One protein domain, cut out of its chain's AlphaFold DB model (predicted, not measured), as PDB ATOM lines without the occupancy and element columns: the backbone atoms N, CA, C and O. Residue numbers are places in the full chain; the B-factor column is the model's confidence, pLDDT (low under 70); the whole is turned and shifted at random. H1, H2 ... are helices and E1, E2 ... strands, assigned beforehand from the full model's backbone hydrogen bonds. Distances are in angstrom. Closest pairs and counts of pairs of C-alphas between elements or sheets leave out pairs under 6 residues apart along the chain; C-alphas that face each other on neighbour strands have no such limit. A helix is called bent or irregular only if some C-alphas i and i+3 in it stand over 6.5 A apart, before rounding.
ATOM      1  N   ILE A  13     -31.125  -3.846 -16.961       93.12
ATOM      2  CA  ILE A  13     -30.674  -5.037 -17.682       93.12
ATOM      3  C   ILE A  13     -30.814  -6.254 -16.774       93.12
ATOM      4  O   ILE A  13     -30.275  -6.271 -15.670       93.12
ATOM      5  N   ALA A  14     -31.462  -7.309 -17.256       93.44
ATOM      6  CA  ALA A  14     -31.397  -8.613 -16.618       93.44
ATOM      7  C   ALA A  14     -30.019  -9.244 -16.871       93.44
ATOM      8  O   ALA A  14     -29.708  -9.708 -17.970       93.44
ATOM      9  N   CYS A  15     -29.168  -9.256 -15.846       93.12
ATOM     10  CA  CYS A  15     -27.862  -9.901 -15.867       93.12
ATOM     11  C   CYS A  15     -27.944 -11.243 -15.130       93.12
ATOM     12  O   CYS A  15     -27.633 -11.349 -13.943       93.12
ATOM     13  N   GLY A  16     -28.412 -12.275 -15.837       90.50
ATOM     14  CA  GLY A  16     -28.720 -13.563 -15.217       90.50
ATOM     15  C   GLY A  16     -29.855 -13.415 -14.205       90.50
ATOM     16  O   GLY A  16     -30.947 -12.990 -14.571       90.50
ATOM     17  N   GLU A  17     -29.583 -13.744 -12.943       90.31
ATOM     18  CA  GLU A  17     -30.540 -13.627 -11.832       90.31
ATOM     19  C   GLU A  17     -30.593 -12.225 -11.193       90.31
ATOM     20  O   GLU A  17     -31.360 -12.003 -10.258       90.31
ATOM     21  N   HIS A  18     -29.801 -11.263 -11.684       91.75
ATOM     22  CA  HIS A  18     -29.690  -9.933 -11.084       91.75
ATOM     23  C   HIS A  18     -30.237  -8.822 -11.995       91.75
ATOM     24  O   HIS A  18     -29.750  -8.668 -13.120       91.75
ATOM     25  N   PRO A  19     -31.187  -7.991 -11.521       92.31
ATOM     26  CA  PRO A  19     -31.558  -6.761 -12.211       92.31
ATOM     27  C   PRO A  19     -30.463  -5.705 -12.007       92.31
ATOM     28  O   PRO A  19     -30.193  -5.270 -10.888       92.31
ATOM     29  N   MET A  20     -29.829  -5.284 -13.097       94.38
ATOM     30  CA  MET A  20     -28.783  -4.265 -13.101       94.38
ATOM     31  C   MET A  20     -29.372  -2.928 -13.536       94.38
ATOM     32  O   MET A  20     -29.727  -2.759 -14.702       94.38
ATOM     33  N   LEU A  21     -29.448  -1.978 -12.606       93.19
ATOM     34  CA  LEU A  21     -29.743  -0.583 -12.923       93.19
ATOM     35  C   LEU A  21     -28.512   0.024 -13.600       93.19
ATOM     36  O   LEU A  21     -27.426   0.025 -13.015       93.19
ATOM     37  N   ILE A  22     -28.668   0.493 -14.834       93.81
ATOM     38  CA  ILE A  22     -27.558   1.039 -15.633       93.81
ATOM     39  C   ILE A  22     -27.560   2.562 -15.711       93.81
ATOM     40  O   ILE A  22     -26.546   3.141 -16.096       93.81
ATOM     41  N   ASP A  23     -28.657   3.189 -15.291       92.88
ATOM     42  CA  ASP A  23     -28.755   4.627 -15.111       92.88
ATOM     43  C   ASP A  23     -29.234   4.939 -13.689       92.88
ATOM     44  O   ASP A  23     -30.272   4.452 -13.244       92.88
ATOM     45  N   LEU A  24     -28.419   5.685 -12.945       93.75
ATOM     46  CA  LEU A  24     -28.636   6.033 -11.536       93.75
ATOM     47  C   LEU A  24     -28.590   7.547 -11.311       93.75
ATOM     48  O   LEU A  24     -28.628   7.997 -10.162       93.75
ATOM     49  N   GLU A  25     -28.480   8.341 -12.378       93.94
ATOM     50  CA  GLU A  25     -28.277   9.786 -12.259       93.94
ATOM     51  C   GLU A  25     -29.497  10.516 -11.680       93.94
ATOM     52  O   GLU A  25     -29.372  11.637 -11.200       93.94
ATOM     53  N   THR A  26     -30.661   9.867 -11.662       94.56
ATOM     54  CA  THR A  26     -31.942  10.365 -11.138       94.56
ATOM     55  C   THR A  26     -32.277   9.853  -9.730       94.56
ATOM     56  O   THR A  26     -33.409  10.006  -9.261       94.56
ATOM     57  N   LEU A  27     -31.324   9.238  -9.021       94.88
ATOM     58  CA  LEU A  27     -31.450   9.042  -7.574       94.88
ATOM     59  C   LEU A  27     -31.423  10.393  -6.850       94.88
ATOM     60  O   LEU A  27     -30.813  11.344  -7.324       94.88
ATOM     61  N   PHE A  28     -32.056  10.479  -5.675       95.81
ATOM     62  CA  PHE A  28     -32.211  11.737  -4.933       95.81
ATOM     63  C   PHE A  28     -32.912  12.836  -5.758       95.81
ATOM     64  O   PHE A  28     -32.594  14.022  -5.626       95.81
ATOM     65  N   HIS A  29     -33.875  12.454  -6.605       95.12
ATOM     66  CA  HIS A  29     -34.666  13.400  -7.391       95.12
ATOM     67  C   HIS A  29     -35.457  14.349  -6.480       95.12
ATOM     68  O   HIS A  29     -35.835  14.011  -5.354       95.12
ATOM     69  N   ASN A  30     -35.722  15.561  -6.968       93.12
ATOM     70  CA  ASN A  30     -36.480  16.569  -6.236       93.12
ATOM     71  C   ASN A  30     -37.470  17.308  -7.144       93.12
ATOM     72  O   ASN A  30     -37.280  17.412  -8.355       93.12
ATOM     73  N   GLN A  31     -38.541  17.843  -6.551       88.44
ATOM     74  CA  GLN A  31     -39.600  18.529  -7.288       88.44
ATOM     75  C   GLN A  31     -39.450  20.039  -7.220       88.44
ATOM     76  O   GLN A  31     -39.533  20.618  -6.135       88.44
ATOM     77  N   ALA A  32     -39.315  20.675  -8.385       89.12
ATOM     78  CA  ALA A  32     -39.421  22.124  -8.487       89.12
ATOM     79  C   ALA A  32     -40.742  22.607  -7.865       89.12
ATOM     80  O   ALA A  32     -41.773  21.944  -7.996       89.12
ATOM     81  N   LYS A  33     -40.702  23.755  -7.183       85.06
ATOM     82  CA  LYS A  33     -41.889  24.405  -6.622       85.06
ATOM     83  C   LYS A  33     -42.932  24.597  -7.716       85.06
ATOM     84  O   LYS A  33     -42.613  25.061  -8.807       85.06
ATOM     85  N   GLN A  34     -44.167  24.250  -7.393       76.38
ATOM     86  CA  GLN A  34     -45.326  24.481  -8.239       76.38
ATOM     87  C   GLN A  34     -46.396  25.137  -7.372       76.38
ATOM     88  O   GLN A  34     -46.686  24.640  -6.283       76.38
ATOM     89  N   ASP A  35     -46.979  26.231  -7.856       72.00
ATOM     90  CA  ASP A  35     -48.162  26.838  -7.241       72.00
ATOM     91  C   ASP A  35     -49.395  26.030  -7.657       72.00
ATOM     92  O   ASP A  35     -50.156  26.403  -8.551       72.00
ATOM     93  N   MET A  36     -49.551  24.862  -7.033       70.38
ATOM     94  CA  MET A  36     -50.708  23.998  -7.239       70.38
ATOM     95  C   MET A  36     -51.826  24.375  -6.259       70.38
ATOM     96  O   MET A  36     -51.543  24.716  -5.107       70.38
ATOM     97  N   PRO A  37     -53.099  24.308  -6.682       71.62
ATOM     98  CA  PRO A  37     -54.221  24.494  -5.774       71.62
ATOM     99  C   PRO A  37     -54.226  23.416  -4.681       71.62
ATOM    100  O   PRO A  37     -53.892  22.258  -4.929       71.62
ATOM    101  N   ASP A  38     -54.628  23.807  -3.471       77.06
ATOM    102  CA  ASP A  38     -54.843  22.882  -2.358       77.06
ATOM    103  C   ASP A  38     -56.146  22.108  -2.589       77.06
ATOM    104  O   ASP A  38     -57.250  22.602  -2.330       77.06
ATOM    105  N   SER A  39     -56.019  20.923  -3.185       68.88
ATOM    106  CA  SER A  39     -57.148  20.080  -3.553       68.88
ATOM    107  C   SER A  39     -56.826  18.591  -3.426       68.88
ATOM    108  O   SER A  39     -55.685  18.144  -3.569       68.88
ATOM    109  N   ALA A  40     -57.868  17.799  -3.166       51.69
ATOM    110  CA  ALA A  40     -57.742  16.364  -2.920       51.69
ATOM    111  C   ALA A  40     -57.170  15.585  -4.123       51.69
ATOM    112  O   ALA A  40     -56.528  14.552  -3.945       51.69
ATOM    113  N   ASP A  41     -57.388  16.062  -5.351       48.78
ATOM    114  CA  ASP A  41     -56.810  15.477  -6.562       48.78
ATOM    115  C   ASP A  41     -55.295  15.705  -6.647       48.78
ATOM    116  O   ASP A  41     -54.564  14.771  -6.983       48.78
ATOM    117  N   ILE A  42     -54.811  16.894  -6.273       66.75
ATOM    118  CA  ILE A  42     -53.377  17.190  -6.190       66.75
ATOM    119  C   ILE A  42     -52.729  16.364  -5.078       66.75
ATOM    120  O   ILE A  42     -51.680  15.753  -5.296       66.75
ATOM    121  N   GLU A  43     -53.376  16.258  -3.917       67.56
ATOM    122  CA  GLU A  43     -52.901  15.411  -2.817       67.56
ATOM    123  C   GLU A  43     -52.783  13.936  -3.244       67.56
ATOM    124  O   GLU A  43     -51.767  13.284  -2.984       67.56
ATOM    125  N   ALA A  44     -53.776  13.412  -3.969       57.69
ATOM    126  CA  ALA A  44     -53.751  12.047  -4.491       57.69
ATOM    127  C   ALA A  44     -52.622  11.823  -5.515       57.69
ATOM    128  O   ALA A  44     -51.936  10.799  -5.461       57.69
ATOM    129  N   GLN A  45     -52.386  12.779  -6.419       64.06
ATOM    130  CA  GLN A  45     -51.278  12.713  -7.380       64.06
ATOM    131  C   GLN A  45     -49.917  12.719  -6.676       64.06
ATOM    132  O   GLN A  45     -49.048  11.904  -6.995       64.06
ATOM    133  N   LEU A  46     -49.742  13.585  -5.673       72.81
ATOM    134  CA  LEU A  46     -48.531  13.629  -4.857       72.81
ATOM    135  C   LEU A  46     -48.333  12.329  -4.072       72.81
ATOM    136  O   LEU A  46     -47.200  11.861  -3.951       72.81
ATOM    137  N   LEU A  47     -49.406  11.704  -3.579       73.81
ATOM    138  CA  LEU A  47     -49.332  10.413  -2.894       73.81
ATOM    139  C   LEU A  47     -48.839   9.296  -3.824       73.81
ATOM    140  O   LEU A  47     -47.991   8.504  -3.413       73.81
ATOM    141  N   ILE A  48     -49.347   9.233  -5.060       71.12
ATOM    142  CA  ILE A  48     -48.906   8.257  -6.069       71.12
ATOM    143  C   ILE A  48     -47.442   8.507  -6.430       71.12
ATOM    144  O   ILE A  48     -46.632   7.580  -6.370       71.12
ATOM    145  N   ARG A  49     -47.080   9.759  -6.723       77.69
ATOM    146  CA  ARG A  49     -45.704  10.150  -7.055       77.69
ATOM    147  C   ARG A  49     -44.717   9.813  -5.936       77.69
ATOM    148  O   ARG A  49     -43.632   9.321  -6.203       77.69
ATOM    149  N   ASN A  50     -45.091  10.049  -4.680       81.00
ATOM    150  CA  ASN A  50     -44.227   9.780  -3.530       81.00
ATOM    151  C   ASN A  50     -44.225   8.307  -3.085       81.00
ATOM    152  O   ASN A  50     -43.553   7.969  -2.106       81.00
ATOM    153  N   SER A  51     -44.960   7.440  -3.785       85.62
ATOM    154  CA  SER A  51     -44.989   5.991  -3.580       85.62
ATOM    155  C   SER A  51     -43.999   5.268  -4.508       85.62
ATOM    156  O   SER A  51     -43.422   5.894  -5.398       85.62
ATOM    157  N   PRO A  52     -43.826   3.939  -4.377       86.75
ATOM    158  CA  PRO A  52     -43.041   3.152  -5.331       86.75
ATOM    159  C   PRO A  52     -43.484   3.300  -6.794       86.75
ATOM    160  O   PRO A  52     -42.663   3.123  -7.688       86.75
ATOM    161  N   LEU A  53     -44.745   3.665  -7.055       82.44
ATOM    162  CA  LEU A  53     -45.253   3.886  -8.414       82.44
ATOM    163  C   LEU A  53     -44.581   5.067  -9.119       82.44
ATOM    164  O   LEU A  53     -44.407   5.028 -10.331       82.44
ATOM    165  N   GLY A  54     -44.151   6.087  -8.373       82.62
ATOM    166  CA  GLY A  54     -43.464   7.247  -8.945       82.62
ATOM    167  C   GLY A  54     -42.033   6.979  -9.415       82.62
ATOM    168  O   GLY A  54     -41.412   7.879  -9.970       82.62
ATOM    169  N   THR A  55     -41.506   5.767  -9.209       88.94
ATOM    170  CA  THR A  55     -40.148   5.390  -9.638       88.94
ATOM    171  C   THR A  55     -40.056   5.016 -11.117       88.94
ATOM    172  O   THR A  55     -38.950   4.922 -11.639       88.94
ATOM    173  N   SER A  56     -41.195   4.764 -11.773       88.25
ATOM    174  CA  SER A  56     -41.306   4.114 -13.090       88.25
ATOM    175  C   SER A  56     -40.849   2.647 -13.152       88.25
ATOM    176  O   SER A  56     -40.942   2.034 -14.210       88.25
ATOM    177  N   MET A  57     -40.440   2.025 -12.036       88.75
ATOM    178  CA  MET A  57     -40.137   0.585 -12.028       88.75
ATOM    179  C   MET A  57     -41.397  -0.275 -12.160       88.75
ATOM    180  O   MET A  57     -41.336  -1.374 -12.701       88.75
ATOM    181  N   LEU A  58     -42.527   0.203 -11.639       87.06
ATOM    182  CA  LEU A  58     -43.780  -0.550 -11.566       87.06
ATOM    183  C   LEU A  58     -44.716  -0.211 -12.731       87.06
ATOM    184  O   LEU A  58     -44.684   0.930 -13.198       87.06
ATOM    185  N   PRO A  59     -45.586  -1.154 -13.147       81.75
ATOM    186  CA  PRO A  59     -46.468  -0.953 -14.284       81.75
ATOM    187  C   PRO A  59     -47.329   0.314 -14.209       81.75
ATOM    188  O   PRO A  59     -48.072   0.523 -13.247       81.75
ATOM    189  N   TYR A  60     -47.261   1.140 -15.253       75.38
ATOM    190  CA  TYR A  60     -48.077   2.338 -15.439       75.38
ATOM    191  C   TYR A  60     -48.161   2.719 -16.926       75.38
ATOM    192  O   TYR A  60     -47.178   2.674 -17.662       75.38
ATOM    193  N   LEU A  61     -49.348   3.133 -17.384       72.50
ATOM    194  CA  LEU A  61     -49.561   3.528 -18.779       72.50
ATOM    195  C   LEU A  61     -49.148   4.986 -19.014       72.50
ATOM    196  O   LEU A  61     -49.786   5.918 -18.524       72.50
ATOM    197  N   LEU A  62     -48.120   5.178 -19.834       70.75
ATOM    198  CA  LEU A  62     -47.675   6.479 -20.321       70.75
ATOM    199  C   LEU A  62     -48.417   6.869 -21.603       70.75
ATOM    200  O   LEU A  62     -48.796   6.019 -22.404       70.75
ATOM    201  N   TYR A  63     -48.600   8.173 -21.816       67.50
ATOM    202  CA  TYR A  63     -49.218   8.737 -23.027       67.50
ATOM    203  C   TYR A  63     -50.570   8.093 -23.415       67.50
ATOM    204  O   TYR A  63     -50.721   7.644 -24.556       67.50
ATOM    205  N   PRO A  64     -51.551   8.014 -22.492       57.72
ATOM    206  CA  PRO A  64     -52.849   7.435 -22.808       57.72
ATOM    207  C   PRO A  64     -53.572   8.250 -23.888       57.72
ATOM    208  O   PRO A  64     -53.597   9.480 -23.844       57.72
ATOM    209  N   ASP A  65     -54.180   7.559 -24.851       54.88
ATOM    210  CA  ASP A  65     -55.082   8.163 -25.827       54.88
ATOM    211  C   ASP A  65     -56.445   8.519 -25.196       54.88
ATOM    212  O   ASP A  65     -56.727   8.218 -24.035       54.88
ATOM    213  N   GLU A  66     -57.339   9.136 -25.975       48.31
ATOM    214  CA  GLU A  66     -58.697   9.503 -25.531       48.31
ATOM    215  C   GLU A  66     -59.550   8.303 -25.067       48.31
ATOM    216  O   GLU A  66     -60.609   8.479 -24.464       48.31
ATOM    217  N   LYS A  67     -59.113   7.074 -25.360       46.03
ATOM    218  CA  LYS A  67     -59.767   5.820 -24.975       46.03
ATOM    219  C   LYS A  67     -59.077   5.152 -23.781       46.03
ATOM    220  O   LYS A  67     -59.523   4.087 -23.358       46.03
ATOM    221  N   GLY A  68     -58.032   5.772 -23.227       46.62
ATOM    222  CA  GLY A  68     -57.276   5.280 -22.080       46.62
ATOM    223  C   GLY A  68     -56.216   4.229 -22.418       46.62
ATOM    224  O   GLY A  68     -55.707   3.584 -21.500       46.62
ATOM    225  N   PHE A  69     -55.873   4.033 -23.698       54.62
ATOM    226  CA  PHE A  69     -54.780   3.149 -24.108       54.62
ATOM    227  C   PHE A  69     -53.458   3.917 -24.124       54.62
ATOM    228  O   PHE A  69     -53.314   4.870 -24.883       54.62
ATOM    229  N   GLY A  70     -52.491   3.489 -23.314       67.50
ATOM    230  CA  GLY A  70     -51.139   4.055 -23.273       67.50
ATOM    231  C   GLY A  70     -50.059   3.026 -23.597       67.50
ATOM    232  O   GLY A  70     -50.356   1.883 -23.940       67.50
ATOM    233  N   ILE A  71     -48.807   3.449 -23.473       74.94
ATOM    234  CA  ILE A  71     -47.608   2.622 -23.612       74.94
ATOM    235  C   ILE A  71     -47.131   2.236 -22.215       74.94
ATOM    236  O   ILE A  71     -47.009   3.090 -21.341       74.94
ATOM    237  N   GLU A  72     -46.850   0.960 -22.003       83.50
ATOM    238  CA  GLU A  72     -46.327   0.445 -20.740       83.50
ATOM    239  C   GLU A  72     -44.795   0.341 -20.849       83.50
ATOM    240  O   GLU A  72     -44.290  -0.551 -21.530       83.50
ATOM    241  N   LEU A  73     -44.051   1.276 -20.248       84.50
ATOM    242  CA  LEU A  73     -42.577   1.326 -20.312       84.50
ATOM    243  C   LEU A  73     -41.922   1.092 -18.944       84.50
ATOM    244  O   LEU A  73     -40.787   1.513 -18.720       84.50
ATOM    245  N   SER A  74     -42.635   0.469 -18.007       89.38
ATOM    246  CA  SER A  74     -42.100   0.257 -16.665       89.38
ATOM    247  C   SER A  74     -40.895  -0.674 -16.663       89.38
ATOM    248  O   SER A  74     -40.766  -1.546 -17.523       89.38
ATOM    249  N   GLY A  75     -40.059  -0.572 -15.631       88.38
ATOM    250  CA  GLY A  75     -38.941  -1.494 -15.409       88.38
ATOM    251  C   GLY A  75     -39.312  -2.989 -15.418       88.38
ATOM    252  O   GLY A  75     -38.440  -3.821 -15.672       88.38
ATOM    253  N   LEU A  76     -40.585  -3.344 -15.195       87.75
ATOM    254  CA  LEU A  76     -41.089  -4.725 -15.183       87.75
ATOM    255  C   LEU A  76     -41.680  -5.215 -16.520       87.75
ATOM    256  O   LEU A  76     -42.071  -6.380 -16.608       87.75
ATOM    257  N   ASN A  77     -41.729  -4.384 -17.564       84.69
ATOM    258  CA  ASN A  77     -42.171  -4.787 -18.901       84.69
ATOM    259  C   ASN A  77     -41.058  -4.583 -19.930       84.69
ATOM    260  O   ASN A  77     -40.438  -3.529 -19.980       84.69
ATOM    261  N   GLY A  78     -40.813  -5.568 -20.784       76.12
ATOM    262  CA  GLY A  78     -39.775  -5.491 -21.823       76.12
ATOM    263  C   GLY A  78     -40.233  -5.951 -23.198       76.12
ATOM    264  O   GLY A  78     -39.409  -6.055 -24.102       76.12
ATOM    265  N   LYS A  79     -41.529  -6.250 -23.351       79.94
ATOM    266  CA  LYS A  79     -42.094  -6.790 -24.589       79.94
ATOM    267  C   LYS A  79     -42.338  -5.694 -25.622       79.94
ATOM    268  O   LYS A  79     -42.824  -4.609 -25.287       79.94
ATOM    269  N   GLU A  80     -42.103  -6.033 -26.887       82.31
ATOM    270  CA  GLU A  80     -42.588  -5.266 -28.032       82.31
ATOM    271  C   GLU A  80     -44.096  -4.970 -27.912       82.31
ATOM    272  O   GLU A  80     -44.927  -5.855 -27.688       82.31
ATOM    273  N   GLN A  81     -44.464  -3.702 -28.088       83.56
ATOM    274  CA  GLN A  81     -45.855  -3.259 -28.118       83.56
ATOM    275  C   GLN A  81     -46.059  -2.189 -29.188       83.56
ATOM    276  O   GLN A  81     -45.167  -1.395 -29.486       83.56
ATOM    277  N   MET A  82     -47.257  -2.135 -29.763       81.56
ATOM    278  CA  MET A  82     -47.596  -1.114 -30.753       81.56
ATOM    279  C   MET A  82     -47.831   0.239 -30.086       81.56
ATOM    280  O   MET A  82     -48.667   0.358 -29.193       81.56
ATOM    281  N   ILE A  83     -47.170   1.280 -30.589       78.75
ATOM    282  CA  ILE A  83     -47.403   2.655 -30.146       78.75
ATOM    283  C   ILE A  83     -48.837   3.077 -30.549       78.75
ATOM    284  O   ILE A  83     -49.242   2.888 -31.710       78.75
ATOM    285  N   PRO A  84     -49.645   3.641 -29.623       71.06
ATOM    286  CA  PRO A  84     -51.060   3.940 -29.850       71.06
ATOM    287  C   PRO A  84     -51.311   5.169 -30.747       71.06
ATOM    288  O   PRO A  84     -52.462   5.445 -31.095       71.06
ATOM    289  N   TYR A  85     -50.256   5.819 -31.241       74.69
ATOM    290  CA  TYR A  85     -50.280   6.958 -32.160       74.69
ATOM    291  C   TYR A  85     -49.201   6.834 -33.248       74.69
ATOM    292  O   TYR A  85     -48.297   6.002 -33.161       74.69
ATOM    293  N   ASP A  86     -49.311   7.646 -34.300       79.88
ATOM    294  CA  ASP A  86     -48.351   7.633 -35.402       79.88
ATOM    295  C   ASP A  86     -47.103   8.448 -35.047       79.88
ATOM    296  O   ASP A  86     -47.188   9.620 -34.663       79.88
ATOM    297  N   VAL A  87     -45.936   7.839 -35.232       80.69
ATOM    298  CA  VAL A  87     -44.633   8.477 -35.022       80.69
ATOM    299  C   VAL A  87     -43.986   8.826 -36.356       80.69
ATOM    300  O   VAL A  87     -44.331   8.269 -37.403       80.69
ATOM    301  N   LEU A  88     -43.069   9.790 -36.330       81.94
ATOM    302  CA  LEU A  88     -42.338  10.212 -37.515       81.94
ATOM    303  C   LEU A  88     -41.286   9.148 -37.871       81.94
ATOM    304  O   LEU A  88     -40.383   8.873 -37.087       81.94
ATOM    305  N   LYS A  89     -41.407   8.544 -39.053       83.94
ATOM    306  CA  LYS A  89     -40.545   7.460 -39.532       83.94
ATOM    307  C   LYS A  89     -39.905   7.835 -40.862       83.94
ATOM    308  O   LYS A  89     -40.607   8.226 -41.792       83.94
ATOM    309  N   VAL A  90     -38.589   7.658 -40.974       86.69
ATOM    310  CA  VAL A  90     -37.884   7.779 -42.258       86.69
ATOM    311  C   VAL A  90     -38.171   6.541 -43.109       86.69
ATOM    312  O   VAL A  90     -38.006   5.409 -42.651       86.69
ATOM    313  N   VAL A  91     -38.582   6.747 -44.357       90.44
ATOM    314  CA  VAL A  91     -38.713   5.699 -45.379       90.44
ATOM    315  C   VAL A  91     -37.771   5.961 -46.543       90.44
ATOM    316  O   VAL A  91     -37.317   7.088 -46.732       90.44
ATOM    317  N   ASP A  92     -37.473   4.908 -47.304       92.19
ATOM    318  CA  ASP A  92     -36.568   4.944 -48.458       92.19
ATOM    319  C   ASP A  92     -35.170   5.486 -48.101       92.19
ATOM    320  O   ASP A  92     -34.549   6.243 -48.851       92.19
ATOM    321  N   MET A  93     -34.685   5.085 -46.916       92.50
ATOM    322  CA  MET A  93     -33.362   5.430 -46.391       92.50
ATOM    323  C   MET A  93     -32.263   5.133 -47.417       92.50
ATOM    324  O   MET A  93     -32.255   4.075 -48.042       92.50
ATOM    325  N   ASN A  94     -31.303   6.050 -47.537       92.12
ATOM    326  CA  ASN A  94     -30.184   6.004 -48.483       92.12
ATOM    327  C   ASN A  94     -30.598   6.007 -49.968       92.12
ATOM    328  O   ASN A  94     -29.873   5.479 -50.810       92.12
ATOM    329  N   THR A  95     -31.746   6.608 -50.298       94.38
ATOM    330  CA  THR A  95     -32.192   6.822 -51.683       94.38
ATOM    331  C   THR A  95     -32.613   8.271 -51.918       94.38
ATOM    332  O   THR A  95     -32.937   8.991 -50.972       94.38
ATOM    333  N   ASP A  96     -32.714   8.668 -53.187       93.00
ATOM    334  CA  ASP A  96     -33.223   9.988 -53.593       93.00
ATOM    335  C   ASP A  96     -34.709  10.212 -53.234       93.00
ATOM    336  O   ASP A  96     -35.213  11.326 -53.343       93.00
ATOM    337  N   ASN A  97     -35.421   9.166 -52.790       92.19
ATOM    338  CA  ASN A  97     -36.816   9.232 -52.342       92.19
ATOM    339  C   ASN A  97     -36.961   9.301 -50.809       92.19
ATOM    340  O   ASN A  97     -38.090   9.225 -50.310       92.19
ATOM    341  N   MET A  98     -35.854   9.417 -50.061       93.25
ATOM    342  CA  MET A  98     -35.872   9.465 -48.598       93.25
ATOM    343  C   MET A  98     -36.808  10.573 -48.099       93.25
ATOM    344  O   MET A  98     -36.679  11.737 -48.475       93.25
ATOM    345  N   ARG A  99     -37.761  10.214 -47.237       87.50
ATOM    346  CA  ARG A  99     -38.724  11.161 -46.653       87.50
ATOM    347  C   ARG A  99     -39.227  10.672 -45.305       87.50
ATOM    348  O   ARG A  99     -39.198   9.474 -45.024       87.50
ATOM    349  N   TYR A 100     -39.755  11.590 -44.509       84.00
ATOM    350  CA  TYR A 100     -40.503  11.243 -43.310       84.00
ATOM    351  C   TYR A 100     -41.970  10.962 -43.644       84.00
ATOM    352  O   TYR A 100     -42.585  11.657 -44.451       84.00
ATOM    353  N   ILE A 101     -42.539   9.953 -42.993       87.62
ATOM    354  CA  ILE A 101     -43.980   9.692 -42.954       87.62
ATOM    355  C   ILE A 101     -44.423   9.557 -41.499       87.62
ATOM    356  O   ILE A 101     -43.623   9.182 -40.644       87.62
ATOM    357  N   ARG A 102     -45.700   9.813 -41.207       84.88
ATOM    358  CA  ARG A 102     -46.297   9.393 -39.935       84.88
ATOM    359  C   ARG A 102     -46.827   7.973 -40.087       84.88
ATOM    360  O   ARG A 102     -47.593   7.700 -41.009       84.88
ATOM    361  N   ALA A 103     -46.358   7.065 -39.242       84.25
ATOM    362  CA  ALA A 103     -46.739   5.661 -39.293       84.25
ATOM    363  C   ALA A 103     -46.733   5.028 -37.901       84.25
ATOM    364  O   ALA A 103     -46.027   5.470 -36.996       84.25
ATOM    365  N   ARG A 104     -47.493   3.940 -37.758       82.25
ATOM    366  CA  ARG A 104     -47.434   3.082 -36.576       82.25
ATOM    367  C   ARG A 104     -46.083   2.384 -36.490       82.25
ATOM    368  O   ARG A 104     -45.574   1.865 -37.485       82.25
ATOM    369  N   GLN A 105     -45.538   2.351 -35.284       83.94
ATOM    370  CA  GLN A 105     -44.283   1.692 -34.955       83.94
ATOM    371  C   GLN A 105     -44.469   0.906 -33.658       83.94
ATOM    372  O   GLN A 105     -45.260   1.300 -32.802       83.94
ATOM    373  N   ALA A 106     -43.773  -0.218 -33.548       82.88
ATOM    374  CA  ALA A 106     -43.678  -0.966 -32.310       82.88
ATOM    375  C   ALA A 106     -42.464  -0.497 -31.496       82.88
ATOM    376  O   ALA A 106     -41.480  -0.012 -32.067       82.88
ATOM    377  N   THR A 107     -42.536  -0.608 -30.173       80.81
ATOM    378  CA  THR A 107     -41.376  -0.399 -29.302       80.81
ATOM    379  C   THR A 107     -40.313  -1.455 -29.593       80.81
ATOM    380  O   THR A 107     -40.635  -2.568 -29.996       80.81
ATOM    381  N   ALA A 108     -39.040  -1.126 -29.394       75.50
ATOM    382  CA  ALA A 108     -37.998  -2.146 -29.448       75.50
ATOM    383  C   ALA A 108     -38.119  -3.096 -28.244       75.50
ATOM    384  O   ALA A 108     -38.581  -2.677 -27.179       75.50
ATOM    385  N   ASP A 109     -37.681  -4.346 -28.406       69.31
ATOM    386  CA  ASP A 109     -37.486  -5.259 -27.275       69.31
ATOM    387  C   ASP A 109     -36.440  -4.684 -26.312       69.31
ATOM    388  O   ASP A 109     -35.380  -4.205 -26.737       69.31
ATOM    389  N   SER A 110     -36.726  -4.769 -25.011       79.12
ATOM    390  CA  SER A 110     -35.791  -4.367 -23.960       79.12
ATOM    391  C   SER A 110     -35.094  -5.578 -23.327       79.12
ATOM    392  O   SER A 110     -35.561  -6.713 -23.388       79.12
ATOM    393  N   ARG A 111     -33.920  -5.340 -22.730       88.12
ATOM    394  CA  ARG A 111     -33.082  -6.360 -22.073       88.12
ATOM    395  C   ARG A 111     -33.321  -6.449 -20.563       88.12
ATOM    396  O   ARG A 111     -32.527  -7.075 -19.867       88.12
ATOM    397  N   ASN A 112     -34.370  -5.811 -20.053       91.25
ATOM    398  CA  ASN A 112     -34.712  -5.778 -18.631       91.25
ATOM    399  C   ASN A 112     -35.350  -7.069 -18.112       91.25
ATOM    400  O   ASN A 112     -35.333  -7.298 -16.905       91.25
ATOM    401  N   LEU A 113     -35.912  -7.903 -18.992       90.50
ATOM    402  CA  LEU A 113     -36.564  -9.142 -18.582       90.50
ATOM    403  C   LEU A 113     -35.565 -10.307 -18.506       90.50
ATOM    404  O   LEU A 113     -34.816 -10.536 -19.462       90.50
ATOM    405  N   PRO A 114     -35.554 -11.077 -17.402       91.50
ATOM    406  CA  PRO A 114     -34.758 -12.290 -17.324       91.50
ATOM    407  C   PRO A 114     -35.280 -13.337 -18.311       91.50
ATOM    408  O   PRO A 114     -36.458 -13.369 -18.670       91.50
ATOM    409  N   SER A 115     -34.390 -14.227 -18.748       89.12
ATOM    410  CA  SER A 115     -34.761 -15.354 -19.601       89.12
ATOM    411  C   SER A 115     -34.175 -16.658 -19.078       89.12
ATOM    412  O   SER A 115     -33.054 -16.700 -18.572       89.12
ATOM    413  N   TRP A 116     -34.937 -17.739 -19.221       87.69
ATOM    414  CA  TRP A 116     -34.534 -19.091 -18.854       87.69
ATOM    415  C   TRP A 116     -34.717 -20.019 -20.054       87.69
ATOM    416  O   TRP A 116     -35.801 -20.097 -20.625       87.69
ATOM    417  N   ASN A 117     -33.651 -20.709 -20.478       88.69
ATOM    418  CA  ASN A 117     -33.648 -21.565 -21.677       88.69
ATOM    419  C   ASN A 117     -34.198 -20.884 -22.952       88.69
ATOM    420  O   ASN A 117     -34.818 -21.532 -23.793       88.69
ATOM    421  N   GLY A 118     -33.969 -19.574 -23.101       83.88
ATOM    422  CA  GLY A 118     -34.441 -18.785 -24.247       83.88
ATOM    423  C   GLY A 118     -35.896 -18.313 -24.152       83.88
ATOM    424  O   GLY A 118     -36.383 -17.692 -25.092       83.88
ATOM    425  N   ILE A 119     -36.582 -18.578 -23.037       85.38
ATOM    426  CA  ILE A 119     -37.939 -18.095 -22.761       85.38
ATOM    427  C   ILE A 119     -37.836 -16.892 -21.824       85.38
ATOM    428  O   ILE A 119     -37.223 -16.998 -20.762       85.38
ATOM    429  N   MET A 120     -38.408 -15.751 -22.215       86.31
ATOM    430  CA  MET A 120     -38.511 -14.584 -21.332       86.31
ATOM    431  C   MET A 120     -39.479 -14.870 -20.187       86.31
ATOM    432  O   MET A 120     -40.539 -15.454 -20.404       86.31
ATOM    433  N   ILE A 121     -39.101 -14.450 -18.986       86.75
ATOM    434  CA  ILE A 121     -39.868 -14.657 -17.763       86.75
ATOM    435  C   ILE A 121     -40.546 -13.344 -17.371       86.75
ATOM    436  O   ILE A 121     -39.921 -12.284 -17.383       86.75
ATOM    437  N   GLU A 122     -41.834 -13.417 -17.042       82.38
ATOM    438  CA  GLU A 122     -42.655 -12.248 -16.735       82.38
ATOM    439  C   GLU A 122     -42.700 -11.981 -15.231       82.38
ATOM    440  O   GLU A 122     -42.831 -12.896 -14.422       82.38
ATOM    441  N   ALA A 123     -42.656 -10.703 -14.849       82.00
ATOM    442  CA  ALA A 123     -42.734 -10.297 -13.446       82.00
ATOM    443  C   ALA A 123     -44.067 -10.697 -12.778       82.00
ATOM    444  O   ALA A 123     -44.108 -10.912 -11.568       82.00
ATOM    445  N   GLY A 124     -45.141 -10.824 -13.568       79.31
ATOM    446  CA  GLY A 124     -46.466 -11.237 -13.096       79.31
ATOM    447  C   GLY A 124     -46.506 -12.643 -12.486       79.31
ATOM    448  O   GLY A 124     -47.321 -12.894 -11.601       79.31
ATOM    449  N   ASP A 125     -45.592 -13.531 -12.886       81.50
ATOM    450  CA  ASP A 125     -45.508 -14.893 -12.343       81.50
ATOM    451  C   ASP A 125     -44.838 -14.937 -10.953       81.50
ATOM    452  O   ASP A 125     -44.993 -15.914 -10.225       81.50
ATOM    453  N   TYR A 126     -44.123 -13.871 -10.568       87.06
ATOM    454  CA  TYR A 126     -43.280 -13.793  -9.362       87.06
ATOM    455  C   TYR A 126     -43.669 -12.619  -8.454       87.06
ATOM    456  O   TYR A 126     -42.850 -12.047  -7.735       87.06
ATOM    457  N   VAL A 127     -44.940 -12.212  -8.493       85.56
ATOM    458  CA  VAL A 127     -45.416 -11.055  -7.724       85.56
ATOM    459  C   VAL A 127     -45.211 -11.231  -6.226       85.56
ATOM    460  O   VAL A 127     -44.845 -10.271  -5.550       85.56
ATOM    461  N   THR A 128     -45.422 -12.440  -5.708       85.94
ATOM    462  CA  THR A 128     -45.197 -12.738  -4.290       85.94
ATOM    463  C   THR A 128     -43.757 -12.416  -3.899       85.94
ATOM    464  O   THR A 128     -43.553 -11.655  -2.956       85.94
ATOM    465  N   ASP A 129     -42.778 -12.874  -4.684       91.94
ATOM    466  CA  ASP A 129     -41.355 -12.618  -4.445       91.94
ATOM    467  C   ASP A 129     -41.007 -11.122  -4.546       91.94
ATOM    468  O   ASP A 129     -40.257 -10.593  -3.727       91.94
ATOM    469  N   ILE A 130     -41.588 -10.398  -5.514       91.06
ATOM    470  CA  ILE A 130     -41.385  -8.945  -5.671       91.06
ATOM    471  C   ILE A 130     -41.911  -8.183  -4.446       91.06
ATOM    472  O   ILE A 130     -41.269  -7.250  -3.955       91.06
ATOM    473  N   VAL A 131     -43.088  -8.567  -3.952       91.19
ATOM    474  CA  VAL A 131     -43.717  -7.938  -2.787       91.19
ATOM    475  C   VAL A 131     -42.933  -8.255  -1.513       91.19
ATOM    476  O   VAL A 131     -42.732  -7.361  -0.693       91.19
ATOM    477  N   GLU A 132     -42.460  -9.489  -1.351       93.94
ATOM    478  CA  GLU A 132     -41.590  -9.879  -0.237       93.94
ATOM    479  C   GLU A 132     -40.265  -9.113  -0.266       93.94
ATOM    480  O   GLU A 132     -39.918  -8.476   0.726       93.94
ATOM    481  N   GLY A 133     -39.601  -9.021  -1.422       95.12
ATOM    482  CA  GLY A 133     -38.387  -8.217  -1.574       95.12
ATOM    483  C   GLY A 133     -38.605  -6.732  -1.256       95.12
ATOM    484  O   GLY A 133     -37.756  -6.089  -0.632       95.12
ATOM    485  N   TYR A 134     -39.768  -6.177  -1.621       94.69
ATOM    486  CA  TYR A 134     -40.145  -4.816  -1.237       94.69
ATOM    487  C   TYR A 134     -40.344  -4.667   0.278       94.69
ATOM    488  O   TYR A 134     -39.907  -3.666   0.856       94.69
ATOM    489  N   ARG A 135     -40.987  -5.629   0.947       95.44
ATOM    490  CA  ARG A 135     -41.122  -5.612   2.412       95.44
ATOM    491  C   ARG A 135     -39.758  -5.685   3.081       95.44
ATOM    492  O   ARG A 135     -39.444  -4.820   3.898       95.44
ATOM    493  N   ASP A 136     -38.928  -6.634   2.669       97.56
ATOM    494  CA  ASP A 136     -37.605  -6.883   3.237       97.56
ATOM    495  C   ASP A 136     -36.723  -5.633   3.200       97.56
ATOM    496  O   ASP A 136     -36.161  -5.232   4.225       97.56
ATOM    497  N   ILE A 137     -36.656  -4.947   2.053       95.94
ATOM    498  CA  ILE A 137     -35.837  -3.735   1.942       95.94
ATOM    499  C   ILE A 137     -36.382  -2.582   2.796       95.94
ATOM    500  O   ILE A 137     -35.607  -1.797   3.346       95.94
ATOM    501  N   ASN A 138     -37.702  -2.463   2.968       96.00
ATOM    502  CA  ASN A 138     -38.261  -1.436   3.847       96.00
ATOM    503  C   ASN A 138     -38.048  -1.774   5.326       96.00
ATOM    504  O   ASN A 138     -37.703  -0.878   6.097       96.00
ATOM    505  N   HIS A 139     -38.169  -3.041   5.728       96.44
ATOM    506  CA  HIS A 139     -37.819  -3.473   7.081       96.44
ATOM    507  C   HIS A 139     -36.336  -3.252   7.380       96.44
ATOM    508  O   HIS A 139     -36.004  -2.818   8.483       96.44
ATOM    509  N   PHE A 140     -35.447  -3.446   6.401       96.88
ATOM    510  CA  PHE A 140     -34.043  -3.056   6.522       96.88
ATOM    511  C   PHE A 140     -33.901  -1.562   6.861       96.88
ATOM    512  O   PHE A 140     -33.246  -1.214   7.843       96.88
ATOM    513  N   PHE A 141     -34.580  -0.668   6.133       96.12
ATOM    514  CA  PHE A 141     -34.552   0.768   6.446       96.12
ATOM    515  C   PHE A 141     -35.148   1.113   7.817       96.12
ATOM    516  O   PHE A 141     -34.663   2.035   8.470       96.12
ATOM    517  N   VAL A 142     -36.179   0.393   8.271       95.62
ATOM    518  CA  VAL A 142     -36.736   0.568   9.624       95.62
ATOM    519  C   VAL A 142     -35.714   0.159  10.686       95.62
ATOM    520  O   VAL A 142     -35.469   0.922  11.619       95.62
ATOM    521  N   ASN A 143     -35.088  -1.009  10.529       96.44
ATOM    522  CA  ASN A 143     -34.144  -1.568  11.499       96.44
ATOM    523  C   ASN A 143     -32.841  -0.761  11.600       96.44
ATOM    524  O   ASN A 143     -32.236  -0.710  12.666       96.44
ATOM    525  N   HIS A 144     -32.437  -0.102  10.511       95.94
ATOM    526  CA  HIS A 144     -31.221   0.713  10.433       95.94
ATOM    527  C   HIS A 144     -31.500   2.224  10.408       95.94
ATOM    528  O   HIS A 144     -30.634   3.013  10.033       95.94
ATOM    529  N   ARG A 145     -32.703   2.663  10.807       95.38
ATOM    530  CA  ARG A 145     -33.126   4.071  10.712       95.38
ATOM    531  C   ARG A 145     -32.159   5.037  11.397       95.38
ATOM    532  O   ARG A 145     -31.787   6.043  10.798       95.38
ATOM    533  N   ASP A 146     -31.759   4.742  12.631       95.81
ATOM    534  CA  ASP A 146     -30.905   5.638  13.420       95.81
ATOM    535  C   ASP A 146     -29.502   5.769  12.811       95.81
ATOM    536  O   ASP A 146     -28.935   6.859  12.778       95.81
ATOM    537  N   GLU A 147     -28.971   4.675  12.259       96.25
ATOM    538  CA  GLU A 147     -27.700   4.659  11.531       96.25
ATOM    539  C   GLU A 147     -27.792   5.504  10.251       96.25
ATOM    540  O   GLU A 147     -26.948   6.372  10.020       96.25
ATOM    541  N   MET A 148     -28.860   5.319   9.465       94.44
ATOM    542  CA  MET A 148     -29.116   6.065   8.225       94.44
ATOM    543  C   MET A 148     -29.258   7.575   8.462       94.44
ATOM    544  O   MET A 148     -28.807   8.367   7.635       94.44
ATOM    545  N   LEU A 149     -29.876   7.974   9.579       94.69
ATOM    546  CA  LEU A 149     -30.108   9.375   9.950       94.69
ATOM    547  C   LEU A 149     -28.938  10.024  10.707       94.69
ATOM    548  O   LEU A 149     -28.978  11.232  10.956       94.69
ATOM    549  N   SER A 150     -27.919   9.252  11.095       94.94
ATOM    550  CA  SER A 150     -26.779   9.765  11.856       94.94
ATOM    551  C   SER A 150     -25.929  10.753  11.045       94.94
ATOM    552  O   SER A 150     -25.922  10.742   9.814       94.94
ATOM    553  N   ALA A 151     -25.204  11.635  11.742       89.56
ATOM    554  CA  ALA A 151     -24.385  12.676  11.111       89.56
ATOM    555  C   ALA A 151     -23.234  12.118  10.253       89.56
ATOM    556  O   ALA A 151     -22.851  12.762   9.284       89.56
ATOM    557  N   ASP A 152     -22.742  10.922  10.584       90.12
ATOM    558  CA  ASP A 152     -21.729  10.180   9.819       90.12
ATOM    559  C   ASP A 152     -22.353   8.980   9.075       90.12
ATOM    560  O   ASP A 152     -21.668   8.041   8.670       90.12
ATOM    561  N   GLY A 153     -23.683   8.987   8.939       91.62
ATOM    562  CA  GLY A 153     -24.457   7.912   8.339       91.62
ATOM    563  C   GLY A 153     -24.304   7.863   6.820       91.62
ATOM    564  O   GLY A 153     -23.936   8.859   6.185       91.62
ATOM    565  N   PRO A 154     -24.656   6.731   6.193       93.69
ATOM    566  CA  PRO A 154     -24.389   6.488   4.779       93.69
ATOM    567  C   PRO A 154     -25.069   7.481   3.822       93.69
ATOM    568  O   PRO A 154     -24.566   7.699   2.722       93.69
ATOM    569  N   LEU A 155     -26.169   8.132   4.226       93.38
ATOM    570  CA  LEU A 155     -26.823   9.160   3.408       93.38
ATOM    571  C   LEU A 155     -25.946  10.402   3.196       93.38
ATOM    572  O   LEU A 155     -26.003  11.017   2.135       93.38
ATOM    573  N   THR A 156     -25.114  10.766   4.173       91.56
ATOM    574  CA  THR A 156     -24.286  11.984   4.103       91.56
ATOM    575  C   THR A 156     -23.178  11.896   3.059       91.56
ATOM    576  O   THR A 156     -22.747  12.920   2.537       91.56
ATOM    577  N   MET A 157     -22.782  10.681   2.667       92.94
ATOM    578  CA  MET A 157     -21.809  10.454   1.594       92.94
ATOM    579  C   MET A 157     -22.309  10.941   0.226       92.94
ATOM    580  O   MET A 157     -21.504  11.141  -0.678       92.94
ATOM    581  N   PHE A 158     -23.625  11.136   0.074       93.94
ATOM    582  CA  PHE A 158     -24.243  11.648  -1.150       93.94
ATOM    583  C   PHE A 158     -24.412  13.173  -1.151       93.94
ATOM    584  O   PHE A 158     -24.805  13.744  -2.169       93.94
ATOM    585  N   SER A 159     -24.107  13.862  -0.046       92.88
ATOM    586  CA  SER A 159     -24.077  15.328  -0.024       92.88
ATOM    587  C   SER A 159     -23.073  15.851  -1.051       92.88
ATOM    588  O   SER A 159     -21.943  15.370  -1.133       92.88
ATOM    589  N   GLY A 160     -23.482  16.827  -1.863       94.00
ATOM    590  CA  GLY A 160     -22.637  17.362  -2.933       94.00
ATOM    591  C   GLY A 160     -22.386  16.427  -4.129       94.00
ATOM    592  O   GLY A 160     -21.639  16.813  -5.029       94.00
ATOM    593  N   VAL A 161     -23.011  15.246  -4.201       95.94
ATOM    594  CA  VAL A 161     -23.003  14.423  -5.425       95.94
ATOM    595  C   VAL A 161     -24.032  14.992  -6.408       95.94
ATOM    596  O   VAL A 161     -25.184  15.177  -6.018       95.94
ATOM    597  N   PRO A 162     -23.658  15.317  -7.659       96.81
ATOM    598  CA  PRO A 162     -24.605  15.855  -8.626       96.81
ATOM    599  C   PRO A 162     -25.625  14.790  -9.041       96.81
ATOM    600  O   PRO A 162     -25.254  13.655  -9.340       96.81
ATOM    601  N   VAL A 163     -26.897  15.179  -9.086       96.81
ATOM    602  CA  VAL A 163     -28.023  14.336  -9.511       96.81
ATOM    603  C   VAL A 163     -28.871  15.065 -10.546       96.81
ATOM    604  O   VAL A 163     -29.112  16.269 -10.430       96.81
ATOM    605  N   ARG A 164     -29.320  14.350 -11.574       96.94
ATOM    606  CA  ARG A 164     -30.136  14.880 -12.664       96.94
ATOM    607  C   ARG A 164     -31.564  15.129 -12.197       96.94
ATOM    608  O   ARG A 164     -32.191  14.302 -11.537       96.94
ATOM    609  N   ILE A 165     -32.112  16.268 -12.606       96.38
ATOM    610  CA  ILE A 165     -33.489  16.658 -12.322       96.38
ATOM    611  C   ILE A 165     -34.261  16.738 -13.630       96.38
ATOM    612  O   ILE A 165     -34.075  17.636 -14.447       96.38
ATOM    613  N   LEU A 166     -35.181  15.796 -13.805       93.38
ATOM    614  CA  LEU A 166     -36.131  15.814 -14.908       93.38
ATOM    615  C   LEU A 166     -37.272  16.789 -14.598       93.38
ATOM    616  O   LEU A 166     -38.083  16.534 -13.708       93.38
ATOM    617  N   LEU A 167     -37.326  17.906 -15.326       92.19
ATOM    618  CA  LEU A 167     -38.441  18.862 -15.265       92.19
ATOM    619  C   LEU A 167     -39.576  18.487 -16.227       92.19
ATOM    620  O   LEU A 167     -40.745  18.757 -15.954       92.19
ATOM    621  N   PHE A 225     -29.353  19.704 -13.239       98.06
ATOM    622  CA  PHE A 225     -28.878  18.931 -12.100       98.06
ATOM    623  C   PHE A 225     -28.983  19.717 -10.791       98.06
ATOM    624  O   PHE A 225     -29.138  20.939 -10.765       98.06
ATOM    625  N   SER A 226     -28.930  18.995  -9.681       98.00
ATOM    626  CA  SER A 226     -28.880  19.544  -8.330       98.00
ATOM    627  C   SER A 226     -27.968  18.692  -7.450       98.00
ATOM    628  O   SER A 226     -27.331  17.755  -7.922       98.00
ATOM    629  N   PHE A 227     -27.909  19.030  -6.167       97.75
ATOM    630  CA  PHE A 227     -27.235  18.257  -5.136       97.75
ATOM    631  C   PHE A 227     -28.263  17.883  -4.063       97.75
ATOM    632  O   PHE A 227     -29.130  18.713  -3.765       97.75
ATOM    633  N   PRO A 228     -28.187  16.687  -3.451       96.94
ATOM    634  CA  PRO A 228     -29.183  16.230  -2.485       96.94
ATOM    635  C   PRO A 228     -29.442  17.189  -1.318       96.94
ATOM    636  O   PRO A 228     -30.557  17.237  -0.808       96.94
ATOM    637  N   ASP A 229     -28.440  17.965  -0.908       96.19
ATOM    638  CA  ASP A 229     -28.458  18.950   0.178       96.19
ATOM    639  C   ASP A 229     -28.719  20.398  -0.287       96.19
ATOM    640  O   ASP A 229     -28.630  21.338   0.503       96.19
ATOM    641  N   SER A 230     -29.075  20.599  -1.558       97.38
ATOM    642  CA  SER A 230     -29.317  21.914  -2.156       97.38
ATOM    643  C   SER A 230     -30.802  22.166  -2.439       97.38
ATOM    644  O   SER A 230     -31.565  21.268  -2.790       97.38
ATOM    645  N   GLN A 231     -31.213  23.433  -2.334       97.38
ATOM    646  CA  GLN A 231     -32.517  23.922  -2.814       97.38
ATOM    647  C   GLN A 231     -32.430  24.592  -4.197       97.38
ATOM    648  O   GLN A 231     -33.413  25.134  -4.712       97.38
ATOM    649  N   HIS A 232     -31.238  24.601  -4.788       97.56
ATOM    650  CA  HIS A 232     -30.934  25.254  -6.056       97.56
ATOM    651  C   HIS A 232     -30.814  24.222  -7.173       97.56
ATOM    652  O   HIS A 232     -30.520  23.052  -6.929       97.56
ATOM    653  N   LEU A 233     -31.010  24.682  -8.399       97.62
ATOM    654  CA  LEU A 233     -30.819  23.905  -9.616       97.62
ATOM    655  C   LEU A 233     -29.666  24.516 -10.416       97.62
ATOM    656  O   LEU A 233     -29.409  25.713 -10.296       97.62
ATOM    657  N   TRP A 234     -28.991  23.722 -11.232       98.25
ATOM    658  CA  TRP A 234     -28.019  24.180 -12.216       98.25
ATOM    659  C   TRP A 234     -28.442  23.700 -13.597       98.25
ATOM    660  O   TRP A 234     -28.938  22.581 -13.736       98.25
ATOM    661  N   ASP A 235     -28.272  24.559 -14.595       97.75
ATOM    662  CA  ASP A 235     -28.518  24.208 -15.992       97.75
ATOM    663  C   ASP A 235     -27.304  23.527 -16.652       97.75
ATOM    664  O   ASP A 235     -26.239  23.368 -16.045       97.75
ATOM    665  N   SER A 236     -27.463  23.149 -17.921       97.12
ATOM    666  CA  SER A 236     -26.438  22.544 -18.783       97.12
ATOM    667  C   SER A 236     -25.140  23.362 -18.887       97.12
ATOM    668  O   SER A 236     -24.073  22.810 -19.155       97.12
ATOM    669  N   ARG A 237     -25.205  24.676 -18.638       96.88
ATOM    670  CA  ARG A 237     -24.077  25.622 -18.691       96.88
ATOM    671  C   ARG A 237     -23.443  25.854 -17.318       96.88
ATOM    672  O   ARG A 237     -22.499  26.637 -17.206       96.88
ATOM    673  N   GLY A 238     -23.945  25.203 -16.269       96.31
ATOM    674  CA  GLY A 238     -23.495  25.388 -14.891       96.31
ATOM    675  C   GLY A 238     -23.992  26.685 -14.247       96.31
ATOM    676  O   GLY A 238     -23.488  27.073 -13.188       96.31
ATOM    677  N   GLN A 239     -24.976  27.363 -14.842       97.56
ATOM    678  CA  GLN A 239     -25.604  28.532 -14.241       97.56
ATOM    679  C   GLN A 239     -26.551  28.084 -13.127       97.56
ATOM    680  O   GLN A 239     -27.471  27.293 -13.330       97.56
ATOM    681  N   ARG A 240     -26.340  28.627 -11.927       97.88
ATOM    682  CA  ARG A 240     -27.201  28.369 -10.770       97.88
ATOM    683  C   ARG A 240     -28.517  29.130 -10.899       97.88
ATOM    684  O   ARG A 240     -28.516  30.342 -11.122       97.88
ATOM    685  N   ILE A 241     -29.614  28.426 -10.645       97.19
ATOM    686  CA  ILE A 241     -30.982  28.928 -10.549       97.19
ATOM    687  C   ILE A 241     -31.441  28.737  -9.102       97.19
ATOM    688  O   ILE A 241     -31.534  27.622  -8.577       97.19
ATOM    689  N   GLU A 242     -31.661  29.847  -8.401       96.69
ATOM    690  CA  GLU A 242     -31.842  29.811  -6.952       96.69
ATOM    691  C   GLU A 242     -33.262  29.425  -6.514       96.69
ATOM    692  O   GLU A 242     -34.245  29.870  -7.110       96.69
ATOM    693  N   ASN A 243     -33.367  28.680  -5.404       94.50
ATOM    694  CA  ASN A 243     -34.609  28.420  -4.668       94.50
ATOM    695  C   ASN A 243     -35.700  27.724  -5.493       94.50
ATOM    696  O   ASN A 243     -36.888  27.954  -5.254       94.50
ATOM    697  N   VAL A 244     -35.289  26.872  -6.434       95.69
ATOM    698  CA  VAL A 244     -36.182  26.062  -7.272       95.69
ATOM    699  C   VAL A 244     -36.946  25.039  -6.431       95.69
ATOM    700  O   VAL A 244     -38.113  24.780  -6.706       95.69
ATOM    701  N   PHE A 245     -36.335  24.510  -5.369       95.25
ATOM    702  CA  PHE A 245     -36.955  23.527  -4.478       95.25
ATOM    703  C   PHE A 245     -37.406  24.154  -3.157       95.25
ATOM    704  O   PHE A 245     -36.807  25.116  -2.671       95.25
ATOM    705  N   ALA A 246     -38.497  23.645  -2.575       92.75
ATOM    706  CA  ALA A 246     -38.981  24.087  -1.257       92.75
ATOM    707  C   ALA A 246     -38.176  23.472  -0.109       92.75
ATOM    708  O   ALA A 246     -37.929  24.118   0.906       92.75
ATOM    709  N   VAL A 247     -37.759  22.229  -0.303       94.44
ATOM    710  CA  VAL A 247     -37.006  21.395   0.630       94.44
ATOM    711  C   VAL A 247     -35.945  20.640  -0.160       94.44
ATOM    712  O   VAL A 247     -36.083  20.471  -1.372       94.44
ATOM    713  N   THR A 248     -34.866  20.226   0.496       96.56
ATOM    714  CA  THR A 248     -33.801  19.456  -0.159       96.56
ATOM    715  C   THR A 248     -34.245  18.001  -0.362       96.56
ATOM    716  O   THR A 248     -35.115  17.507   0.363       96.56
ATOM    717  N   ALA A 249     -33.655  17.285  -1.325       95.75
ATOM    718  CA  ALA A 249     -33.941  15.856  -1.501       95.75
ATOM    719  C   ALA A 249     -33.524  15.055  -0.257       95.75
ATOM    720  O   ALA A 249     -34.217  14.131   0.168       95.75
ATOM    721  N   MET A 250     -32.421  15.463   0.376       95.88
ATOM    722  CA  MET A 250     -31.920  14.885   1.617       95.88
ATOM    723  C   MET A 250     -32.936  15.018   2.755       95.88
ATOM    724  O   MET A 250     -33.182  14.052   3.477       95.88
ATOM    725  N   ASP A 251     -33.567  16.183   2.907       95.62
ATOM    726  CA  ASP A 251     -34.597  16.383   3.929       95.62
ATOM    727  C   ASP A 251     -35.851  15.549   3.640       95.62
ATOM    728  O   ASP A 251     -36.388  14.937   4.563       95.62
ATOM    729  N   ASN A 252     -36.274  15.442   2.375       94.25
ATOM    730  CA  ASN A 252     -37.388  14.567   1.983       94.25
ATOM    731  C   ASN A 252     -37.126  13.103   2.359       94.25
ATOM    732  O   ASN A 252     -37.980  12.458   2.970       94.25
ATOM    733  N   ILE A 253     -35.926  12.591   2.072       95.25
ATOM    734  CA  ILE A 253     -35.532  11.219   2.417       95.25
ATOM    735  C   ILE A 253     -35.514  11.023   3.933       95.25
ATOM    736  O   ILE A 253     -36.054  10.032   4.429       95.25
ATOM    737  N   LYS A 254     -34.953  11.975   4.689       95.25
ATOM    738  CA  LYS A 254     -34.961  11.927   6.159       95.25
ATOM    739  C   LYS A 254     -36.389  11.885   6.705       95.25
ATOM    740  O   LYS A 254     -36.683  11.067   7.576       95.25
ATOM    741  N   GLN A 255     -37.293  12.703   6.168       94.31
ATOM    742  CA  GLN A 255     -38.707  12.684   6.550       94.31
ATOM    743  C   GLN A 255     -39.397  11.367   6.167       94.31
ATOM    744  O   GLN A 255     -40.164  10.827   6.967       94.31
ATOM    745  N   LYS A 256     -39.100  10.790   4.994       92.75
ATOM    746  CA  LYS A 256     -39.609   9.463   4.600       92.75
ATOM    747  C   LYS A 256     -39.125   8.362   5.541       92.75
ATOM    748  O   LYS A 256     -39.932   7.543   5.960       92.75
ATOM    749  N   LEU A 257     -37.853   8.371   5.939       94.50
ATOM    750  CA  LEU A 257     -37.315   7.409   6.906       94.50
ATOM    751  C   LEU A 257     -37.979   7.528   8.281       94.50
ATOM    752  O   LEU A 257     -38.342   6.509   8.870       94.50
ATOM    753  N   LEU A 258     -38.153   8.757   8.778       94.94
ATOM    754  CA  LEU A 258     -38.802   9.031  10.064       94.94
ATOM    755  C   LEU A 258     -40.279   8.627  10.070       94.94
ATOM    756  O   LEU A 258     -40.774   8.119  11.073       94.94
ATOM    757  N   SER A 259     -40.974   8.849   8.955       91.69
ATOM    758  CA  SER A 259     -42.401   8.550   8.823       91.69
ATOM    759  C   SER A 259     -42.701   7.115   8.388       91.69
ATOM    760  O   SER A 259     -43.865   6.729   8.467       91.69
ATOM    761  N   LEU A 260     -41.693   6.321   7.990       91.50
ATOM    762  CA  LEU A 260     -41.873   4.943   7.530       91.50
ATOM    763  C   LEU A 260     -42.479   4.073   8.639       91.50
ATOM    764  O   LEU A 260     -41.861   3.828   9.678       91.50
ATOM    765  N   THR A 261     -43.689   3.579   8.406       91.62
ATOM    766  CA  THR A 261     -44.417   2.709   9.340       91.62
ATOM    767  C   THR A 261     -44.796   1.389   8.692       91.62
ATOM    768  O   THR A 261     -44.958   1.312   7.476       91.62
ATOM    769  N   GLU A 262     -45.051   0.379   9.522       89.44
ATOM    770  CA  GLU A 262     -45.586  -0.916   9.088       89.44
ATOM    771  C   GLU A 262     -46.841  -0.764   8.215       89.44
ATOM    772  O   GLU A 262     -46.959  -1.357   7.147       89.44
ATOM    773  N   GLY A 263     -47.756   0.132   8.607       77.38
ATOM    774  CA  GLY A 263     -48.968   0.409   7.835       77.38
ATOM    775  C   GLY A 263     -48.694   0.999   6.447       77.38
ATOM    776  O   GLY A 263     -49.441   0.727   5.510       77.38
ATOM    777  N   GLN A 264     -47.628   1.789   6.280       78.75
ATOM    778  CA  GLN A 264     -47.226   2.290   4.962       78.75
ATOM    779  C   GLN A 264     -46.562   1.203   4.113       78.75
ATOM    780  O   GLN A 264     -46.845   1.139   2.916       78.75
ATOM    781  N   ILE A 265     -45.730   0.351   4.723       85.56
ATOM    782  CA  ILE A 265     -45.096  -0.794   4.054       85.56
ATOM    783  C   ILE A 265     -46.174  -1.728   3.507       85.56
ATOM    784  O   ILE A 265     -46.179  -2.018   2.311       85.56
ATOM    785  N   GLU A 266     -47.154  -2.110   4.328       80.69
ATOM    786  CA  GLU A 266     -48.251  -2.978   3.892       80.69
ATOM    787  C   GLU A 266     -49.167  -2.307   2.865       80.69
ATOM    788  O   GLU A 266     -49.607  -2.945   1.904       80.69
ATOM    789  N   ARG A 267     -49.415  -0.998   2.994       75.44
ATOM    790  CA  ARG A 267     -50.184  -0.245   1.993       75.44
ATOM    791  C   ARG A 267     -49.517  -0.295   0.620       75.44
ATOM    792  O   ARG A 267     -50.198  -0.576  -0.364       75.44
ATOM    793  N   TYR A 268     -48.216  -0.029   0.538       79.00
ATOM    794  CA  TYR A 268     -47.502  -0.045  -0.740       79.00
ATOM    795  C   TYR A 268     -47.248  -1.461  -1.258       79.00
ATOM    796  O   TYR A 268     -47.369  -1.675  -2.459       79.00
ATOM    797  N   SER A 269     -47.024  -2.439  -0.379       80.00
ATOM    798  CA  SER A 269     -46.973  -3.866  -0.736       80.00
ATOM    799  C   SER A 269     -48.278  -4.318  -1.390       80.00
ATOM    800  O   SER A 269     -48.270  -4.980  -2.425       80.00
ATOM    801  N   SER A 270     -49.414  -3.878  -0.839       69.69
ATOM    802  CA  SER A 270     -50.732  -4.099  -1.435       69.69
ATOM    803  C   SER A 270     -50.847  -3.444  -2.809       69.69
ATOM    804  O   SER A 270     -51.344  -4.086  -3.723       69.69
TER     805      SER A 270
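What this domain is: This is residues 13 to 167 and 225 to 270 of the 610 residues of the protein "Lantibiotic modifying enzyme" of Paenibacillus popilliae ATCC 14706 (UniProt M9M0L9). The domain is a loose, open L of helices, with H3 and H7 side by side as one limb and H6 as the other, the short H4 and H5 near the corner; H2 lies close to the centre, and a strand hairpin of E3 and E4 lies far out at one end of the longest axis, reached through long loops. Beyond H6, residues 225 to 248 make a head of loops with the short strand E5, the small hairpin of E1 and E2 is apart from H3 and H7, and residues 35 to 44, of which 40 to 44 belong to H1, stick out. The printed part has 201 residues, with seven named helices and five named strands in the order E1 E2 H1 H2 E3 E4 H3 H4 H5 E5 H6 H7. The two sheets, E1 - E2 and E3 - E4, are antiparallel; the class is mixed, helices and strands, with under half of the residues in named elements. The whole is loose, with a radius of gyration of the C-alphas of 20.8 A, and spans 64 by 47 by 36 A.

Where its parts are: Find C-alpha 13 at (-30.674, -5.037, -17.682), where E1, residues 13 to 15, begins; E2 follows as residues 18 to 21. H1, residues 40 to 49, is 14.2 A long, and H2 is residues 52 to 55. E3, residues 87 to 91, and E4, residues 99 to 103, are each 12.2 A long. From C-alpha 123 at (-42.734, -10.297, -13.446), H3 runs through residues 123 to 143 over 27.8 A. Next come H4, residues 145 to 149, and H5, residues 154 to 158, then, past the cut, E5, residues 233 to 235. H6, residues 249 to 259, is 15.2 A long, and H7, residues 262 to 270, measures 12.1 A and ends at (-50.732, -4.099, -1.435).

How they stand to each other: Start with the hairpin of E1 and E2, where N 15 and O 18 are within hydrogen-bond range at 2.8 A. H1 and H2 are close but not clearly touching, the closest C-alphas being those of Ile 48 and Gly 54, 6.2 A apart. In the hairpin of E3 and E4, find N 89 and O 101 at 2.8 A and N 101 and O 89 at 2.9 A. H3 is irregular, C-alphas 125 and 128 being 8.3 A apart, and has a kink of 41 degrees near residue 130. With residues 131 to 138 alone it touches H7, at a shallow tilt of 15 degrees, opposite ways; the closest C-alphas, of Val 131 and Ser 269, are 5.6 A apart. H4 touches H5 only at the corner, with the C-alphas of Met 148 and Pro 154 closest at 5.9 A. H4 and H6 only just touch, with 3 pairs of C-alphas within 8 A, the closest being Arg 145 and Leu 257 at 6.6 A. H3 and H6 are close but not clearly touching, about perpendicular at 89 degrees; their closest C-alphas, of Phe 141 and Leu 257, are 7.2 A apart. E5 pairs with no named strand, but its residues 233 to 234 pair with residues 240 to 241, antiparallel. E5 and H3 are apart. Each O i to N i+4 pair is within hydrogen-bond range in H1, H4, H6 and H7; H3 has 15 of 17, H5 has 0 of 1 but 2 of 2 O i to N i+3 pairs, and H2, with 4 residues, is too short for any O i to N i+4 pair.

The domain as a whole: The two C-alphas farthest apart, of Asp 96 and Asp 146, are 67.2 A apart. Residues 168 to 224 are not printed, and C-alphas 167 and 225 are 10.1 A apart across the cut. The links from E2 to H1, H2 to E3, E4 to H3 and E5 to H6 are long. Mean pLDDT of the printed part is 86.6; look for values under 70 at residues 39 to 45, 63 to 70, 109 and 270.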